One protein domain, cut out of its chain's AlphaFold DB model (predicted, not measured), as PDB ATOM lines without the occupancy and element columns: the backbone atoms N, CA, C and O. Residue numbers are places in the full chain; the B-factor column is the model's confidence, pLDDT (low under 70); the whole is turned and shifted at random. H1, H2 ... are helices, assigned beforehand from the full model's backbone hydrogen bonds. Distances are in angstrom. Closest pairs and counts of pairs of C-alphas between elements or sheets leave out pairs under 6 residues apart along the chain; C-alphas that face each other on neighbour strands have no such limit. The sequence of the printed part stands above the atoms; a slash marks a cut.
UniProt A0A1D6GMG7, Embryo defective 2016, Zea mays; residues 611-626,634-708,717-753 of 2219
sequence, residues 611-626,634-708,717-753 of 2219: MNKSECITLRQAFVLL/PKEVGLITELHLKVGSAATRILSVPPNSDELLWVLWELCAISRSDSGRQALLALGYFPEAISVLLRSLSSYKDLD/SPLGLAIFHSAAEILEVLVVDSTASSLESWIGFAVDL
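What this domain is: This is residues 611 to 626, 634 to 708 and 717 to 753 of the 2219 residues of the protein "Embryo defective 2016" of Zea mays (UniProt A0A1D6GMG7). A short helix, H4, sits in the middle of an elongated domain: it packs across residues 730 to 734 of H6, touches residues 671 to 674 of H3 and makes a corner with H5, while the longest helix, H2, runs past it and is followed by H3, which folds back along it as a hairpin. H1 lies at one far end beside residues 637 to 640 of H2, and H7 folds back from H6 over the end of H4, with tiny H8 after it near H5. The printed part has 128 residues with eight named helices, H1 to H8 in chain order, and no named strand; its class is all helix, with mostly crossed packing. It is compact, with a radius of gyration of the C-alphas of 15.1 A, and spans 52 by 29 by 21 A.

How they stand to each other: H1, residues 619 to 626, and H2, residues 634 to 654, only just touch, with 3 pairs of C-alphas within 8 A, the closest those of Leu 619 and Ile 640 at 6.3 A. H2 and H3, residues 662 to 674, form a helical hairpin at a shallow tilt of 25 degrees, opposite ways, with C-alphas 650 and 667 closest at 6.1 A. H4, residues 678 to 689, is the hub, touching six helices; among them H2 is at a steep tilt of 45 degrees, with His 644 and Ala 683 closest, their C-alphas 5.0 A apart. H4 and H5, residues 691 to 706, touch only at the corner, and only just, with 3 pairs of C-alphas within 8 A, the closest those of Leu 687 and Ala 693 at 6.8 A. H6, residues 718 to 736, touches H3, H5 and H4, with closest C-alphas Leu 665 and Ile 723 at 5.7 A, Leu 701 and Phe 724 at 5.4 A, and Leu 685 and Leu 734 at 5.9 A; it is about perpendicular to H4, at 85 degrees. H7, residues 740 to 747, forms a helical hairpin with H6 and touches H4, the C-alphas of Gly 688 and Ser 745 being closest at 5.7 A. H8, residues 750 to 753, is close to H5 but not clearly touching: C-alphas 698 and 753 are closest at 7.1 A. Every O i to N i+4 pair is within hydrogen-bond range in H1, H2 and H3, against 3 of 8 in H4, with 8 of 9 O i to N i+3 pairs, 9 of 12 in H5, 14 of 15 in H6 and 2 of 4 in H7; H8 is too short for such a pair.

Where its parts are: H1 begins at C-alpha 619, (30.046, -18.476, -36.466), and measures 10.7 A. H2 is 30.4 A long, H3 18.6 A, H4 18.8 A, H5 23.8 A with a kink of 27 degrees near residue 700, H6 27.0 A and H7 10.2 A. H8, 5.1 A, ends at C-alpha 753, (28.260, -43.401, -24.252).

The domain as a whole: The C-alphas farthest apart are those of Leu 626 and Asp 708, 53.5 A. Residues 627 to 633 and 709 to 716 are not printed, with gaps of 11.2 A and 10.7 A between C-alphas. Of the links printed whole, H2 to H3 is short and the others are tight. Mean pLDDT of the printed part is 80.7; residues 611 to 615, 659 to 660, 703 to 708 and 717 to 718 are under 70.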
ATOM      1  N   MET A 611      25.402  -4.188 -26.294       55.59
ATOM      2  CA  MET A 611      24.411  -5.045 -26.959       55.59
ATOM      3  C   MET A 611      24.109  -6.277 -26.094       55.59
ATOM      4  O   MET A 611      24.990  -6.762 -25.377       55.59
ATOM      5  N   ASN A 612      22.880  -6.792 -26.160       58.50
ATOM      6  CA  ASN A 612      22.484  -7.999 -25.435       58.50
ATOM      7  C   ASN A 612      23.236  -9.224 -25.977       58.50
ATOM      8  O   ASN A 612      23.180  -9.516 -27.171       58.50
ATOM      9  N   LYS A 613      23.897  -9.998 -25.101       57.96
ATOM     10  CA  LYS A 613      24.642 -11.206 -25.516       57.96
ATOM     11  C   LYS A 613      23.748 -12.347 -26.033       57.96
ATOM     12  O   LYS A 613      24.260 -13.302 -26.607       57.96
ATOM     13  N   SER A 614      22.430 -12.238 -25.866       55.14
ATOM     14  CA  SER A 614      21.419 -13.148 -26.422       55.14
ATOM     15  C   SER A 614      21.237 -13.031 -27.940       55.14
ATOM     16  O   SER A 614      20.767 -13.979 -28.558       55.14
ATOM     17  N   GLU A 615      21.605 -11.900 -28.548       62.35
ATOM     18  CA  GLU A 615      21.301 -11.562 -29.954       62.35
ATOM     19  C   GLU A 615      22.519 -11.727 -30.890       62.35
ATOM     20  O   GLU A 615      22.610 -11.100 -31.944       62.35
ATOM     21  N   CYS A 616      23.487 -12.563 -30.504       71.61
ATOM     22  CA  CYS A 616      24.690 -12.834 -31.293       71.61
ATOM     23  C   CYS A 616      24.449 -13.966 -32.313       71.61
ATOM     24  O   CYS A 616      24.084 -15.080 -31.921       71.61
ATOM     25  N   ILE A 617      24.683 -13.688 -33.603       78.01
ATOM     26  CA  ILE A 617      24.619 -14.669 -34.705       78.01
ATOM     27  C   ILE A 617      25.680 -15.774 -34.554       78.01
ATOM     28  O   ILE A 617      26.675 -15.615 -33.848       78.01
ATOM     29  N   THR A 618      25.487 -16.914 -35.217       85.08
ATOM     30  CA  THR A 618      26.425 -18.048 -35.120       85.08
ATOM     31  C   THR A 618      27.651 -17.885 -36.039       85.08
ATOM     32  O   THR A 618      27.560 -17.252 -37.093       85.08
ATOM     33  N   LEU A 619      28.795 -18.489 -35.681       87.36
ATOM     34  CA  LEU A 619      30.046 -18.476 -36.466       87.36
ATOM     35  C   LEU A 619      29.829 -18.906 -37.932       87.36
ATOM     36  O   LEU A 619      30.296 -18.234 -38.849       87.36
ATOM     37  N   ARG A 620      29.071 -19.983 -38.166       85.86
ATOM     38  CA  ARG A 620      28.721 -20.488 -39.507       85.86
ATOM     39  C   ARG A 620      27.897 -19.479 -40.308       85.86
ATOM     40  O   ARG A 620      28.164 -19.294 -41.492       85.86
ATOM     41  N   GLN A 621      26.933 -18.803 -39.677       81.94
ATOM     42  CA  GLN A 621      26.150 -17.748 -40.333       81.94
ATOM     43  C   GLN A 621      27.028 -16.542 -40.679       81.94
ATOM     44  O   GLN A 621      26.980 -16.083 -41.816       81.94
ATOM     45  N   ALA A 622      27.857 -16.068 -39.744       84.29
ATOM     46  CA  ALA A 622      28.762 -14.940 -39.969       84.29
ATOM     47  C   ALA A 622      29.759 -15.223 -41.106       84.29
ATOM     48  O   ALA A 622      29.905 -14.420 -42.025       84.29
ATOM     49  N   PHE A 623      30.376 -16.409 -41.108       84.10
ATOM     50  CA  PHE A 623      31.288 -16.835 -42.171       84.10
ATOM     51  C   PHE A 623      30.599 -16.878 -43.545       84.10
ATOM     52  O   PHE A 623      31.145 -16.383 -44.530       84.10
ATOM     53  N   VAL A 624      29.375 -17.414 -43.614       80.44
ATOM     54  CA  VAL A 624      28.608 -17.477 -44.868       80.44
ATOM     55  C   VAL A 624      28.173 -16.088 -45.338       80.44
ATOM     56  O   VAL A 624      28.332 -15.798 -46.522       80.44
ATOM     57  N   LEU A 625      27.713 -15.211 -44.439       78.31
ATOM     58  CA  LEU A 625      27.377 -13.813 -44.740       78.31
ATOM     59  C   LEU A 625      28.569 -13.083 -45.376       78.31
ATOM     60  O   LEU A 625      28.442 -12.603 -46.507       78.31
ATOM     61  N   LEU A 626      29.736 -13.092 -44.718       76.33
ATOM     62  CA  LEU A 626      30.959 -12.475 -45.246       76.33
ATOM     63  C   LEU A 626      31.361 -13.089 -46.600       76.33
ATOM     64  O   LEU A 626      31.616 -12.358 -47.556       76.33
ATOM     65  N   PRO A 634      31.107  -5.573 -36.867       75.60
ATOM     66  CA  PRO A 634      32.398  -5.946 -36.267       75.60
ATOM     67  C   PRO A 634      32.246  -6.478 -34.835       75.60
ATOM     68  O   PRO A 634      32.822  -7.490 -34.437       75.60
ATOM     69  N   LYS A 635      31.328  -5.857 -34.096       78.80
ATOM     70  CA  LYS A 635      30.881  -6.208 -32.747       78.80
ATOM     71  C   LYS A 635      30.283  -7.614 -32.618       78.80
ATOM     72  O   LYS A 635      30.457  -8.257 -31.586       78.80
ATOM     73  N   GLU A 636      29.589  -8.101 -33.646       79.60
ATOM     74  CA  GLU A 636      29.039  -9.461 -33.691       79.60
ATOM     75  C   GLU A 636      30.177 -10.478 -33.870       79.60
ATOM     76  O   GLU A 636      30.234 -11.454 -33.124       79.60
ATOM     77  N   VAL A 637      31.152 -10.195 -34.745       84.55
ATOM     78  CA  VAL A 637      32.387 -10.995 -34.887       84.55
ATOM     79  C   VAL A 637      33.217 -10.982 -33.595       84.55
ATOM     80  O   VAL A 637      33.722 -12.024 -33.172       84.55
ATOM     81  N   GLY A 638      33.291  -9.839 -32.909       84.76
ATOM     82  CA  GLY A 638      33.910  -9.717 -31.588       84.76
ATOM     83  C   GLY A 638      33.237 -10.592 -30.521       84.76
ATOM     84  O   GLY A 638      33.927 -11.276 -29.767       84.76
ATOM     85  N   LEU A 639      31.900 -10.638 -30.482       82.70
ATOM     86  CA  LEU A 639      31.144 -11.499 -29.560       82.70
ATOM     87  C   LEU A 639      31.292 -12.995 -29.887       82.70
ATOM     88  O   LEU A 639      31.486 -13.797 -28.974       82.70
ATOM     89  N   ILE A 640      31.267 -13.376 -31.171       87.43
ATOM     90  CA  ILE A 640      31.551 -14.753 -31.617       87.43
ATOM     91  C   ILE A 640      32.939 -15.180 -31.128       87.43
ATOM     92  O   ILE A 640      33.096 -16.262 -30.560       87.43
ATOM     93  N   THR A 641      33.932 -14.312 -31.308       88.00
ATOM     94  CA  THR A 641      35.322 -14.568 -30.920       88.00
ATOM     95  C   THR A 641      35.472 -14.671 -29.394       88.00
ATOM     96  O   THR A 641      36.104 -15.612 -28.918       88.00
ATOM     97  N   GLU A 642      34.816 -13.805 -28.606       85.47
ATOM     98  CA  GLU A 642      34.769 -13.920 -27.134       85.47
ATOM     99  C   GLU A 642      34.222 -15.288 -26.683       85.47
ATOM    100  O   GLU A 642      34.792 -15.922 -25.792       85.47
ATOM    101  N   LEU A 643      33.134 -15.766 -27.302       86.42
ATOM    102  CA  LEU A 643      32.501 -17.043 -26.952       86.42
ATOM    103  C   LEU A 643      33.407 -18.249 -27.248       86.42
ATOM    104  O   LEU A 643      33.549 -19.128 -26.396       86.42
ATOM    105  N   HIS A 644      34.055 -18.290 -28.415       89.68
ATOM    106  CA  HIS A 644      34.921 -19.416 -28.794       89.68
ATOM    107  C   HIS A 644      36.207 -19.463 -27.951       89.68
ATOM    108  O   HIS A 644      36.621 -20.541 -27.521       89.68
ATOM    109  N   LEU A 645      36.799 -18.305 -27.628       88.37
ATOM    110  CA  LEU A 645      37.953 -18.229 -26.723       88.37
ATOM    111  C   LEU A 645      37.602 -18.702 -25.306       88.37
ATOM    112  O   LEU A 645      38.401 -19.397 -24.678       88.37
ATOM    113  N   LYS A 646      36.391 -18.407 -24.815       86.23
ATOM    114  CA  LYS A 646      35.913 -18.921 -23.522       86.23
ATOM    115  C   LYS A 646      35.735 -20.435 -23.517       86.23
ATOM    116  O   LYS A 646      36.167 -21.075 -22.563       86.23
ATOM    117  N   VAL A 647      35.203 -21.029 -24.588       88.26
ATOM    118  CA  VAL A 647      35.133 -22.498 -24.706       88.26
ATOM    119  C   VAL A 647      36.533 -23.125 -24.769       88.26
ATOM    120  O   VAL A 647      36.768 -24.132 -24.107       88.26
ATOM    121  N   GLY A 648      37.497 -22.514 -25.464       86.50
ATOM    122  CA  GLY A 648      38.890 -22.984 -25.470       86.50
ATOM    123  C   GLY A 648      39.611 -22.846 -24.113       86.50
ATOM    124  O   GLY A 648      40.350 -23.748 -23.704       86.50
ATOM    125  N   SER A 649      39.341 -21.769 -23.365       84.61
ATOM    126  CA  SER A 649      39.795 -21.590 -21.973       84.61
ATOM    127  C   SER A 649      39.168 -22.636 -21.034       84.61
ATOM    128  O   SER A 649      39.846 -23.251 -20.210       84.61
ATOM    129  N   ALA A 650      37.879 -22.938 -21.209       86.47
ATOM    130  CA  ALA A 650      37.200 -24.006 -20.482       86.47
ATOM    131  C   ALA A 650      37.739 -25.406 -20.842       86.47
ATOM    132  O   ALA A 650      37.928 -26.227 -19.946       86.47
ATOM    133  N   ALA A 651      38.063 -25.681 -22.111       86.03
ATOM    134  CA  ALA A 651      38.662 -26.949 -22.541       86.03
ATOM    135  C   ALA A 651      40.032 -27.191 -21.883       86.03
ATOM    136  O   ALA A 651      40.292 -28.258 -21.329       86.03
ATOM    137  N   THR A 652      40.896 -26.176 -21.870       82.82
ATOM    138  CA  THR A 652      42.214 -26.240 -21.213       82.82
ATOM    139  C   THR A 652      42.114 -26.314 -19.680       82.82
ATOM    140  O   THR A 652      42.949 -26.962 -19.040       82.82
ATOM    141  N   ARG A 653      41.047 -25.770 -19.076       83.50
ATOM    142  CA  ARG A 653      40.688 -26.013 -17.665       83.50
ATOM    143  C   ARG A 653      40.219 -27.457 -17.422       83.50
ATOM    144  O   ARG A 653      40.749 -28.099 -16.521       83.50
ATOM    145  N   ILE A 654      39.342 -28.027 -18.259       84.28
ATOM    146  CA  ILE A 654      38.930 -29.451 -18.189       84.28
ATOM    147  C   ILE A 654      40.143 -30.396 -18.223       84.28
ATOM    148  O   ILE A 654      40.157 -31.400 -17.516       84.28
ATOM    149  N   LEU A 655      41.171 -30.072 -19.011       81.01
ATOM    150  CA  LEU A 655      42.390 -30.882 -19.136       81.01
ATOM    151  C   LEU A 655      43.378 -30.748 -17.966       81.01
ATOM    152  O   LEU A 655      44.278 -31.578 -17.839       81.01
ATOM    153  N   SER A 656      43.248 -29.720 -17.125       79.97
ATOM    154  CA  SER A 656      44.172 -29.451 -16.010       79.97
ATOM    155  C   SER A 656      43.568 -29.696 -14.621       79.97
ATOM    156  O   SER A 656      44.316 -29.854 -13.653       79.97
ATOM    157  N   VAL A 657      42.241 -29.777 -14.527       79.85
ATOM    158  CA  VAL A 657      41.475 -30.010 -13.296       79.85
ATOM    159  C   VAL A 657      41.309 -31.520 -13.020       79.85
ATOM    160  O   VAL A 657      40.996 -32.283 -13.937       79.85
ATOM    161  N   PRO A 658      41.489 -32.001 -11.772       74.25
ATOM    162  CA  PRO A 658      41.309 -33.415 -11.442       74.25
ATOM    163  C   PRO A 658      39.827 -33.848 -11.495       74.25
ATOM    164  O   PRO A 658      38.940 -33.057 -11.147       74.25
ATOM    165  N   PRO A 659      39.534 -35.111 -11.868       67.98
ATOM    166  CA  PRO A 659      38.168 -35.630 -11.920       67.98
ATOM    167  C   PRO A 659      37.497 -35.616 -10.538       67.98
ATOM    168  O   PRO A 659      38.154 -35.801  -9.514       67.98
ATOM    169  N   ASN A 660      36.170 -35.445 -10.529       68.66
ATOM    170  CA  ASN A 660      35.316 -35.374  -9.333       68.66
ATOM    171  C   ASN A 660      35.649 -34.212  -8.363       68.66
ATOM    172  O   ASN A 660      35.473 -34.349  -7.152       68.66
ATOM    173  N   SER A 661      36.118 -33.070  -8.877       77.57
ATOM    174  CA  SER A 661      36.387 -31.851  -8.098       77.57
ATOM    175  C   SER A 661      35.295 -30.782  -8.255       77.57
ATOM    176  O   SER A 661      34.601 -30.730  -9.272       77.57
ATOM    177  N   ASP A 662      35.175 -29.881  -7.273       79.14
ATOM    178  CA  ASP A 662      34.266 -28.725  -7.351       79.14
ATOM    179  C   ASP A 662      34.633 -27.788  -8.518       79.14
ATOM    180  O   ASP A 662      33.754 -27.254  -9.191       79.14
ATOM    181  N   GLU A 663      35.931 -27.623  -8.802       81.56
ATOM    182  CA  GLU A 663      36.428 -26.845  -9.946       81.56
ATOM    183  C   GLU A 663      35.905 -27.397 -11.280       81.56
ATOM    184  O   GLU A 663      35.523 -26.617 -12.152       81.56
ATOM    185  N   LEU A 664      35.812 -28.727 -11.426       83.38
ATOM    186  CA  LEU A 664      35.238 -29.348 -12.621       83.38
ATOM    187  C   LEU A 664      33.754 -28.996 -12.756       83.38
ATOM    188  O   LEU A 664      33.327 -28.615 -13.844       83.38
ATOM    189  N   LEU A 665      32.974 -29.047 -11.666       83.06
ATOM    190  CA  LEU A 665      31.568 -28.636 -11.708       83.06
ATOM    191  C   LEU A 665      31.420 -27.159 -12.114       83.06
ATOM    192  O   LEU A 665      30.533 -26.851 -12.905       83.06
ATOM    193  N   TRP A 666      32.292 -26.260 -11.646       82.68
ATOM    194  CA  TRP A 666      32.264 -24.852 -12.062       82.68
ATOM    195  C   TRP A 666      32.583 -24.655 -13.551       82.68
ATOM    196  O   TRP A 666      31.908 -23.863 -14.206       82.68
ATOM    197  N   VAL A 667      33.547 -25.394 -14.116       84.99
ATOM    198  CA  VAL A 667      33.837 -25.341 -15.565       84.99
ATOM    199  C   VAL A 667      32.669 -25.905 -16.384       84.99
ATOM    200  O   VAL A 667      32.271 -25.312 -17.385       84.99
ATOM    201  N   LEU A 668      32.069 -27.017 -15.943       86.58
ATOM    202  CA  LEU A 668      30.885 -27.586 -16.592       86.58
ATOM    203  C   LEU A 668      29.679 -26.636 -16.492       86.58
ATOM    204  O   LEU A 668      28.947 -26.487 -17.464       86.58
ATOM    205  N   TRP A 669      29.488 -25.945 -15.365       84.60
ATOM    206  CA  TRP A 669      28.429 -24.945 -15.186       84.60
ATOM    207  C   TRP A 669      28.619 -23.723 -16.095       84.60
ATOM    208  O   TRP A 669      27.651 -23.238 -16.676       84.60
ATOM    209  N   GLU A 670      29.855 -23.250 -16.271       84.67
ATOM    210  CA  GLU A 670      30.198 -22.176 -17.214       84.67
ATOM    211  C   GLU A 670      29.862 -22.573 -18.664       84.67
ATOM    212  O   GLU A 670      29.207 -21.818 -19.383       84.67
ATOM    213  N   LEU A 671      30.197 -23.803 -19.063       87.79
ATOM    214  CA  LEU A 671      29.828 -24.365 -20.366       87.79
ATOM    215  C   LEU A 671      28.305 -24.554 -20.521       87.79
ATOM    216  O   LEU A 671      27.750 -24.205 -21.563       87.79
ATOM    217  N   CYS A 672      27.596 -25.006 -19.481       86.68
ATOM    218  CA  CYS A 672      26.129 -25.102 -19.489       86.68
ATOM    219  C   CYS A 672      25.449 -23.720 -19.517       86.68
ATOM    220  O   CYS A 672      24.356 -23.587 -20.068       86.68
ATOM    221  N   ALA A 673      26.082 -22.667 -18.989       80.59
ATOM    222  CA  ALA A 673      25.609 -21.291 -19.136       80.59
ATOM    223  C   ALA A 673      25.799 -20.773 -20.575       80.59
ATOM    224  O   ALA A 673      24.891 -20.138 -21.114       80.59
ATOM    225  N   ILE A 674      26.924 -21.103 -21.221       84.92
ATOM    226  CA  ILE A 674      27.182 -20.808 -22.642       84.92
ATOM    227  C   ILE A 674      26.193 -21.557 -23.556       84.92
ATOM    228  O   ILE A 674      25.725 -20.993 -24.541       84.92
ATOM    229  N   SER A 675      25.777 -22.781 -23.205       83.87
ATOM    230  CA  SER A 675      24.843 -23.607 -24.000       83.87
ATOM    231  C   SER A 675      23.422 -23.036 -24.191       83.87
ATOM    232  O   SER A 675      22.583 -23.647 -24.859       83.87
ATOM    233  N   ARG A 676      23.118 -21.873 -23.604       77.00
ATOM    234  CA  ARG A 676      21.771 -21.278 -23.580       77.00
ATOM    235  C   ARG A 676      21.446 -20.391 -24.785       77.00
ATOM    236  O   ARG A 676      20.273 -20.094 -24.984       77.00
ATOM    237  N   SER A 677      22.431 -20.000 -25.598       77.01
ATOM    238  CA  SER A 677      22.209 -19.330 -26.891       77.01
ATOM    239  C   SER A 677      22.647 -20.214 -28.062       77.01
ATOM    240  O   SER A 677      23.564 -21.021 -27.919       77.01
ATOM    241  N   ASP A 678      22.040 -20.048 -29.243       78.28
ATOM    242  CA  ASP A 678      22.427 -20.801 -30.452       78.28
ATOM    243  C   ASP A 678      23.900 -20.539 -30.849       78.28
ATOM    244  O   ASP A 678      24.612 -21.452 -31.270       78.28
ATOM    245  N   SER A 679      24.403 -19.315 -30.644       83.73
ATOM    246  CA  SER A 679      25.817 -18.956 -30.843       83.73
ATOM    247  C   SER A 679      26.751 -19.603 -29.817       83.73
ATOM    248  O   SER A 679      27.828 -20.069 -30.189       83.73
ATOM    249  N   GLY A 680      26.335 -19.711 -28.553       85.89
ATOM    250  CA  GLY A 680      27.084 -20.424 -27.520       85.89
ATOM    251  C   GLY A 680      27.077 -21.944 -27.715       85.89
ATOM    252  O   GLY A 680      28.118 -22.583 -27.568       85.89
ATOM    253  N   ARG A 681      25.952 -22.526 -28.158       86.83
ATOM    254  CA  ARG A 681      25.860 -23.933 -28.596       86.83
ATOM    255  C   ARG A 681      26.814 -24.239 -29.740       86.83
ATOM    256  O   ARG A 681      27.451 -25.284 -29.727       86.83
ATOM    257  N   GLN A 682      26.958 -23.329 -30.701       87.07
ATOM    258  CA  GLN A 682      27.926 -23.518 -31.776       87.07
ATOM    259  C   GLN A 682      29.375 -23.343 -31.297       87.07
ATOM    260  O   GLN A 682      30.234 -24.114 -31.711       87.07
ATOM    261  N   ALA A 683      29.643 -22.408 -30.377       89.77
ATOM    262  CA  ALA A 683      30.965 -22.268 -29.760       89.77
ATOM    263  C   ALA A 683      31.384 -23.524 -28.975       89.77
ATOM    264  O   ALA A 683      32.546 -23.918 -29.027       89.77
ATOM    265  N   LEU A 684      30.441 -24.198 -28.307       90.25
ATOM    266  CA  LEU A 684      30.654 -25.480 -27.621       90.25
ATOM    267  C   LEU A 684      31.152 -26.600 -28.548       90.25
ATOM    268  O   LEU A 684      31.852 -27.497 -28.082       90.25
ATOM    269  N   LEU A 685      30.879 -26.532 -29.855       88.10
ATOM    270  CA  LEU A 685      31.392 -27.508 -30.823       88.10
ATOM    271  C   LEU A 685      32.920 -27.433 -30.981       88.10
ATOM    272  O   LEU A 685      33.534 -28.413 -31.395       88.10
ATOM    273  N   ALA A 686      33.559 -26.330 -30.568       87.37
ATOM    274  CA  ALA A 686      35.017 -26.231 -30.503       87.37
ATOM    275  C   ALA A 686      35.647 -27.204 -29.482       87.37
ATOM    276  O   ALA A 686      36.841 -27.483 -29.571       87.37
ATOM    277  N   LEU A 687      34.865 -27.791 -28.563       86.01
ATOM    278  CA  LEU A 687      35.311 -28.934 -27.751       86.01
ATOM    279  C   LEU A 687      35.662 -30.157 -28.621       86.01
ATOM    280  O   LEU A 687      36.534 -30.934 -28.241       86.01
ATOM    281  N   GLY A 688      35.059 -30.293 -29.809       80.74
ATOM    282  CA  GLY A 688      35.394 -31.318 -30.803       80.74
ATOM    283  C   GLY A 688      36.826 -31.224 -31.342       80.74
ATOM    284  O   GLY A 688      37.400 -32.239 -31.726       80.74
ATOM    285  N   TYR A 689      37.451 -30.042 -31.294       80.41
ATOM    286  CA  TYR A 689      38.868 -29.859 -31.641       80.41
ATOM    287  C   TYR A 689      39.823 -30.412 -30.563       80.41
ATOM    288  O   TYR A 689      41.033 -30.516 -30.789       80.41
ATOM    289  N   PHE A 690      39.293 -30.781 -29.392       81.39
ATOM    290  CA  PHE A 690      40.027 -31.319 -28.249       81.39
ATOM    291  C   PHE A 690      39.461 -32.699 -27.856       81.39
ATOM    292  O   PHE A 690      38.772 -32.815 -26.836       81.39
ATOM    293  N   PRO A 691      39.743 -33.774 -28.627       79.46
ATOM    294  CA  PRO A 691      39.316 -35.137 -28.283       79.46
ATOM    295  C   PRO A 691      39.781 -35.571 -26.883       79.46
ATOM    296  O   PRO A 691      39.126 -36.379 -26.224       79.46
ATOM    297  N   GLU A 692      40.864 -34.983 -26.370       79.76
ATOM    298  CA  GLU A 692      41.321 -35.162 -24.995       79.76
ATOM    299  C   GLU A 692      40.275 -34.674 -23.978       79.76
ATOM    300  O   GLU A 692      40.013 -35.369 -22.992       79.76
ATOM    301  N   ALA A 693      39.636 -33.524 -24.228       84.27
ATOM    302  CA  ALA A 693      38.606 -32.947 -23.362       84.27
ATOM    303  C   ALA A 693      37.302 -33.757 -23.434       84.27
ATOM    304  O   ALA A 693      36.707 -34.049 -22.394       84.27
ATOM    305  N   ILE A 694      36.919 -34.231 -24.627       83.80
ATOM    306  CA  ILE A 694      35.830 -35.210 -24.786       83.80
ATOM    307  C   ILE A 694      36.134 -36.477 -23.970       83.80
ATOM    308  O   ILE A 694      35.264 -36.952 -23.241       83.80
ATOM    309  N   SER A 695      37.379 -36.974 -23.970       82.53
ATOM    310  CA  SER A 695      37.763 -38.126 -23.138       82.53
ATOM    311  C   SER A 695      37.560 -37.886 -21.633       82.53
ATOM    312  O   SER A 695      37.268 -38.828 -20.897       82.53
ATOM    313  N   VAL A 696      37.703 -36.642 -21.150       84.48
ATOM    314  CA  VAL A 696      37.459 -36.278 -19.743       84.48
ATOM    315  C   VAL A 696      35.960 -36.213 -19.439       84.48
ATOM    316  O   VAL A 696      35.539 -36.737 -18.406       84.48
ATOM    317  N   LEU A 697      35.141 -35.669 -20.346       86.43
ATOM    318  CA  LEU A 697      33.676 -35.684 -20.225       86.43
ATOM    319  C   LEU A 697      33.130 -37.123 -20.202       86.43
ATOM    320  O   LEU A 697      32.390 -37.487 -19.288       86.43
ATOM    321  N   LEU A 698      33.572 -37.976 -21.133       83.65
ATOM    322  CA  LEU A 698      33.223 -39.403 -21.176       83.65
ATOM    323  C   LEU A 698      33.639 -40.135 -19.892       83.65
ATOM    324  O   LEU A 698      32.857 -40.897 -19.319       83.65
ATOM    325  N   ARG A 699      34.852 -39.866 -19.392       82.43
ATOM    326  CA  ARG A 699      35.345 -40.435 -18.131       82.43
ATOM    327  C   ARG A 699      34.482 -40.006 -16.940       82.43
ATOM    328  O   ARG A 699      34.199 -40.846 -16.089       82.43
ATOM    329  N   SER A 700      34.013 -38.758 -16.926       81.20
ATOM    330  CA  SER A 700      33.129 -38.205 -15.887       81.20
ATOM    331  C   SER A 700      31.712 -38.792 -15.911       81.20
ATOM    332  O   SER A 700      31.090 -38.896 -14.859       81.20
ATOM    333  N   LEU A 701      31.213 -39.243 -17.071       78.86
ATOM    334  CA  LEU A 701      29.996 -40.066 -17.128       78.86
ATOM    335  C   LEU A 701      30.244 -41.493 -16.607       78.86
ATOM    336  O   LEU A 701      29.389 -42.070 -15.940       78.86
ATOM    337  N   SER A 702      31.408 -42.077 -16.911       74.58
ATOM    338  CA  SER A 702      31.718 -43.469 -16.546       74.58
ATOM    339  C   SER A 702      32.023 -43.683 -15.057       74.58
ATOM    340  O   SER A 702      31.679 -44.732 -14.514       74.58
ATOM    341  N   SER A 703      32.630 -42.696 -14.384       69.37
ATOM    342  CA  SER A 703      33.120 -42.811 -13.000       69.37
ATOM    343  C   SER A 703      32.017 -42.936 -11.946       69.37
ATOM    344  O   SER A 703      32.297 -43.335 -10.817       69.37
ATOM    345  N   TYR A 704      30.764 -42.637 -12.303       65.77
ATOM    346  CA  TYR A 704      29.611 -42.749 -11.409       65.77
ATOM    347  C   TYR A 704      29.401 -44.189 -10.892       65.77
ATOM    348  O   TYR A 704      29.013 -44.376  -9.743       65.77
ATOM    349  N   LYS A 705      29.733 -45.210 -11.702       55.77
ATOM    350  CA  LYS A 705      29.515 -46.635 -11.374       55.77
ATOM    351  C   LYS A 705      30.363 -47.189 -10.221       55.77
ATOM    352  O   LYS A 705      29.979 -48.203  -9.644       55.77
ATOM    353  N   ASP A 706      31.497 -46.575  -9.881       50.56
ATOM    354  CA  ASP A 706      32.439 -47.175  -8.919       50.56
ATOM    355  C   ASP A 706      32.077 -46.922  -7.439       50.56
ATOM    356  O   ASP A 706      32.597 -47.614  -6.559       50.56
ATOM    357  N   LEU A 707      31.163 -45.990  -7.128       47.61
ATOM    358  CA  LEU A 707      30.749 -45.713  -5.737       47.61
ATOM    359  C   LEU A 707      29.797 -46.775  -5.156       47.61
ATOM    360  O   LEU A 707      29.887 -47.094  -3.964       47.61
ATOM    361  N   ASP A 708      28.914 -47.344  -5.978       45.95
ATOM    362  CA  ASP A 708      27.801 -48.195  -5.521       45.95
ATOM    363  C   ASP A 708      28.260 -49.507  -4.862       45.95
ATOM    364  O   ASP A 708      27.540 -50.093  -4.054       45.95
ATOM    365  N   SER A 717      26.873 -39.111  -3.837       62.19
ATOM    366  CA  SER A 717      27.282 -37.713  -3.674       62.19
ATOM    367  C   SER A 717      26.534 -36.775  -4.645       62.19
ATOM    368  O   SER A 717      26.537 -37.000  -5.861       62.19
ATOM    369  N   PRO A 718      25.926 -35.672  -4.156       69.28
ATOM    370  CA  PRO A 718      25.177 -34.753  -5.015       69.28
ATOM    371  C   PRO A 718      26.083 -34.014  -6.013       69.28
ATOM    372  O   PRO A 718      25.617 -33.597  -7.071       69.28
ATOM    373  N   LEU A 719      27.383 -33.897  -5.706       76.70
ATOM    374  CA  LEU A 719      28.416 -33.403  -6.618       76.70
ATOM    375  C   LEU A 719      28.600 -34.337  -7.826       76.70
ATOM    376  O   LEU A 719      28.617 -33.862  -8.958       76.70
ATOM    377  N   GLY A 720      28.694 -35.654  -7.604       74.44
ATOM    378  CA  GLY A 720      28.855 -36.633  -8.684       74.44
ATOM    379  C   GLY A 720      27.656 -36.659  -9.631       74.44
ATOM    380  O   GLY A 720      27.832 -36.664 -10.847       74.44
ATOM    381  N   LEU A 721      26.438 -36.579  -9.084       74.72
ATOM    382  CA  LEU A 721      25.215 -36.484  -9.886       74.72
ATOM    383  C   LEU A 721      25.148 -35.169 -10.687       74.72
ATOM    384  O   LEU A 721      24.801 -35.187 -11.866       74.72
ATOM    385  N   ALA A 722      25.525 -34.034 -10.087       78.70
ATOM    386  CA  ALA A 722      25.582 -32.752 -10.794       78.70
ATOM    387  C   ALA A 722      26.602 -32.767 -11.950       78.70
ATOM    388  O   ALA A 722      26.277 -32.333 -13.053       78.70
ATOM    389  N   ILE A 723      27.799 -33.323 -11.729       83.99
ATOM    390  CA  ILE A 723      28.823 -33.496 -12.773       83.99
ATOM    391  C   ILE A 723      28.302 -34.395 -13.908       83.99
ATOM    392  O   ILE A 723      28.473 -34.046 -15.075       83.99
ATOM    393  N   PHE A 724      27.618 -35.501 -13.587       83.42
ATOM    394  CA  PHE A 724      27.024 -36.411 -14.576       83.42
ATOM    395  C   PHE A 724      25.974 -35.713 -15.459       83.42
ATOM    396  O   PHE A 724      26.060 -35.782 -16.686       83.42
ATOM    397  N   HIS A 725      25.017 -34.993 -14.861       82.47
ATOM    398  CA  HIS A 725      23.980 -34.285 -15.622       82.47
ATOM    399  C   HIS A 725      24.553 -33.146 -16.484       82.47
ATOM    400  O   HIS A 725      24.192 -33.050 -17.655       82.47
ATOM    401  N   SER A 726      25.480 -32.333 -15.963       85.50
ATOM    402  CA  SER A 726      26.103 -31.250 -16.745       85.50
ATOM    403  C   SER A 726      27.000 -31.777 -17.873       85.50
ATOM    404  O   SER A 726      27.022 -31.205 -18.961       85.50
ATOM    405  N   ALA A 727      27.711 -32.893 -17.665       88.27
ATOM    406  CA  ALA A 727      28.463 -33.548 -18.737       88.27
ATOM    407  C   ALA A 727      27.533 -34.088 -19.840       88.27
ATOM    408  O   ALA A 727      27.853 -33.952 -21.021       88.27
ATOM    409  N   ALA A 728      26.370 -34.642 -19.477       87.01
ATOM    410  CA  ALA A 728      25.359 -35.076 -20.442       87.01
ATOM    411  C   ALA A 728      24.745 -33.900 -21.227       87.01
ATOM    412  O   ALA A 728      24.588 -34.014 -22.438       87.01
ATOM    413  N   GLU A 729      24.460 -32.761 -20.584       85.77
ATOM    414  CA  GLU A 729      23.949 -31.547 -21.250       85.77
ATOM    415  C   GLU A 729      24.956 -30.973 -22.268       85.77
ATOM    416  O   GLU A 729      24.577 -30.588 -23.374       85.77
ATOM    417  N   ILE A 730      26.256 -30.988 -21.951       89.99
ATOM    418  CA  ILE A 730      27.322 -30.561 -22.877       89.99
ATOM    419  C   ILE A 730      27.482 -31.545 -24.047       89.99
ATOM    420  O   ILE A 730      27.655 -31.123 -25.191       89.99
ATOM    421  N   LEU A 731      27.401 -32.854 -23.788       89.46
ATOM    422  CA  LEU A 731      27.473 -33.878 -24.836       89.46
ATOM    423  C   LEU A 731      26.232 -33.871 -25.744       89.46
ATOM    424  O   LEU A 731      26.367 -34.096 -26.944       89.46
ATOM    425  N   GLU A 732      25.048 -33.530 -25.228       89.26
ATOM    426  CA  GLU A 732      23.835 -33.330 -26.034       89.26
ATOM    427  C   GLU A 732      24.044 -32.257 -27.112       89.26
ATOM    428  O   GLU A 732      23.672 -32.477 -28.262       89.26
ATOM    429  N   VAL A 733      24.729 -31.148 -26.804       89.14
ATOM    430  CA  VAL A 733      25.044 -30.101 -27.797       89.14
ATOM    431  C   VAL A 733      25.919 -30.629 -28.944       89.14
ATOM    432  O   VAL A 733      25.662 -30.296 -30.100       89.14
ATOM    433  N   LEU A 734      26.911 -31.479 -28.651       88.50
ATOM    434  CA  LEU A 734      27.792 -32.083 -29.663       88.50
ATOM    435  C   LEU A 734      27.054 -33.096 -30.554       88.50
ATOM    436  O   LEU A 734      27.287 -33.144 -31.762       88.50
ATOM    437  N   VAL A 735      26.153 -33.898 -29.983       89.17
ATOM    438  CA  VAL A 735      25.420 -34.934 -30.732       89.17
ATOM    439  C   VAL A 735      24.262 -34.344 -31.558       89.17
ATOM    440  O   VAL A 735      23.993 -34.818 -32.662       89.17
ATOM    441  N   VAL A 736      23.605 -33.283 -31.073       88.06
ATOM    442  CA  VAL A 736      22.493 -32.603 -31.769       88.06
ATOM    443  C   VAL A 736      22.936 -31.909 -33.064       88.06
ATOM    444  O   VAL A 736      22.123 -31.780 -33.987       88.06
ATOM    445  N   ASP A 737      24.198 -31.480 -33.179       87.63
ATOM    446  CA  ASP A 737      24.678 -30.724 -34.342       87.63
ATOM    447  C   ASP A 737      24.706 -31.528 -35.658       87.63
ATOM    448  O   ASP A 737      24.849 -32.750 -35.693       87.63
ATOM    449  N   SER A 738      24.527 -30.812 -36.768       83.11
ATOM    450  CA  SER A 738      24.290 -31.382 -38.095       83.11
ATOM    451  C   SER A 738      25.539 -31.622 -38.952       83.11
ATOM    452  O   SER A 738      25.383 -32.186 -40.031       83.11
ATOM    453  N   THR A 739      26.755 -31.236 -38.534       82.54
ATOM    454  CA  THR A 739      27.954 -31.388 -39.386       82.54
ATOM    455  C   THR A 739      28.669 -32.728 -39.225       82.54
ATOM    456  O   THR A 739      28.667 -33.348 -38.160       82.54
ATOM    457  N   ALA A 740      29.369 -33.141 -40.288       81.44
ATOM    458  CA  ALA A 740      30.211 -34.338 -40.277       81.44
ATOM    459  C   ALA A 740      31.302 -34.279 -39.188       81.44
ATOM    460  O   ALA A 740      31.534 -35.271 -38.501       81.44
ATOM    461  N   SER A 741      31.875 -33.092 -38.958       78.80
ATOM    462  CA  SER A 741      32.872 -32.834 -37.909       78.80
ATOM    463  C   SER A 741      32.366 -33.116 -36.490       78.80
ATOM    464  O   SER A 741      33.117 -33.611 -35.650       78.80
ATOM    465  N   SER A 742      31.089 -32.829 -36.204       83.70
ATOM    466  CA  SER A 742      30.516 -33.113 -34.885       83.70
ATOM    467  C   SER A 742      30.240 -34.609 -34.736       83.70
ATOM    468  O   SER A 742      30.589 -35.194 -33.711       83.70
ATOM    469  N   LEU A 743      29.710 -35.253 -35.786       85.95
ATOM    470  CA  LEU A 743      29.479 -36.701 -35.823       85.95
ATOM    471  C   LEU A 743      30.771 -37.504 -35.598       85.95
ATOM    472  O   LEU A 743      30.782 -38.414 -34.771       85.95
ATOM    473  N   GLU A 744      31.858 -37.148 -36.286       82.86
ATOM    474  CA  GLU A 744      33.190 -37.749 -36.121       82.86
ATOM    475  C   GLU A 744      33.631 -37.789 -34.647       82.86
ATOM    476  O   GLU A 744      34.074 -38.832 -34.163       82.86
ATOM    477  N   SER A 745      33.445 -36.682 -33.919       81.27
ATOM    478  CA  SER A 745      33.947 -36.512 -32.548       81.27
ATOM    479  C   SER A 745      33.366 -37.493 -31.518       81.27
ATOM    480  O   SER A 745      34.012 -37.764 -30.503       81.27
ATOM    481  N   TRP A 746      32.172 -38.054 -31.767       87.49
ATOM    482  CA  TRP A 746      31.487 -38.956 -30.831       87.49
ATOM    483  C   TRP A 746      31.129 -40.333 -31.403       87.49
ATOM    484  O   TRP A 746      30.964 -41.267 -30.617       87.49
ATOM    485  N   ILE A 747      31.031 -40.512 -32.729       87.61
ATOM    486  CA  ILE A 747      30.524 -41.763 -33.330       87.61
ATOM    487  C   ILE A 747      31.370 -42.992 -32.955       87.61
ATOM    488  O   ILE A 747      30.823 -44.072 -32.728       87.61
ATOM    489  N   GLY A 748      32.686 -42.817 -32.783       84.16
ATOM    490  CA  GLY A 748      33.588 -43.866 -32.296       84.16
ATOM    491  C   GLY A 748      33.310 -44.320 -30.857       84.16
ATOM    492  O   GLY A 748      33.577 -45.472 -30.513       84.16
ATOM    493  N   PHE A 749      32.721 -43.448 -30.037       85.86
ATOM    494  CA  PHE A 749      32.404 -43.681 -28.627       85.86
ATOM    495  C   PHE A 749      30.927 -44.042 -28.384       85.86
ATOM    496  O   PHE A 749      30.540 -44.226 -27.231       85.86
ATOM    497  N   ALA A 750      30.091 -44.162 -29.424       87.81
ATOM    498  CA  ALA A 750      28.637 -44.324 -29.295       87.81
ATOM    499  C   ALA A 750      28.222 -45.501 -28.386       87.81
ATOM    500  O   ALA A 750      27.391 -45.341 -27.489       87.81
ATOM    501  N   VAL A 751      28.842 -46.676 -28.552       86.37
ATOM    502  CA  VAL A 751      28.607 -47.851 -27.692       86.37
ATOM    503  C   VAL A 751      29.007 -47.610 -26.229       86.37
ATOM    504  O   VAL A 751      28.371 -48.172 -25.337       86.37
ATOM    505  N   ASP A 752      30.022 -46.790 -25.957       84.06
ATOM    506  CA  ASP A 752      30.499 -46.515 -24.596       84.06
ATOM    507  C   ASP A 752      29.709 -45.390 -23.913       84.06
ATOM    508  O   ASP A 752      29.371 -45.522 -22.737       84.06
ATOM    509  N   LEU A 753      29.285 -44.369 -24.666       84.63
ATOM    510  CA  LEU A 753      28.260 -43.401 -24.252       84.63
ATOM    511  C   LEU A 753      26.977 -44.119 -23.809       84.63
ATOM    512  O   LEU A 753      26.512 -43.922 -22.688       84.63
TER     513      LEU A 753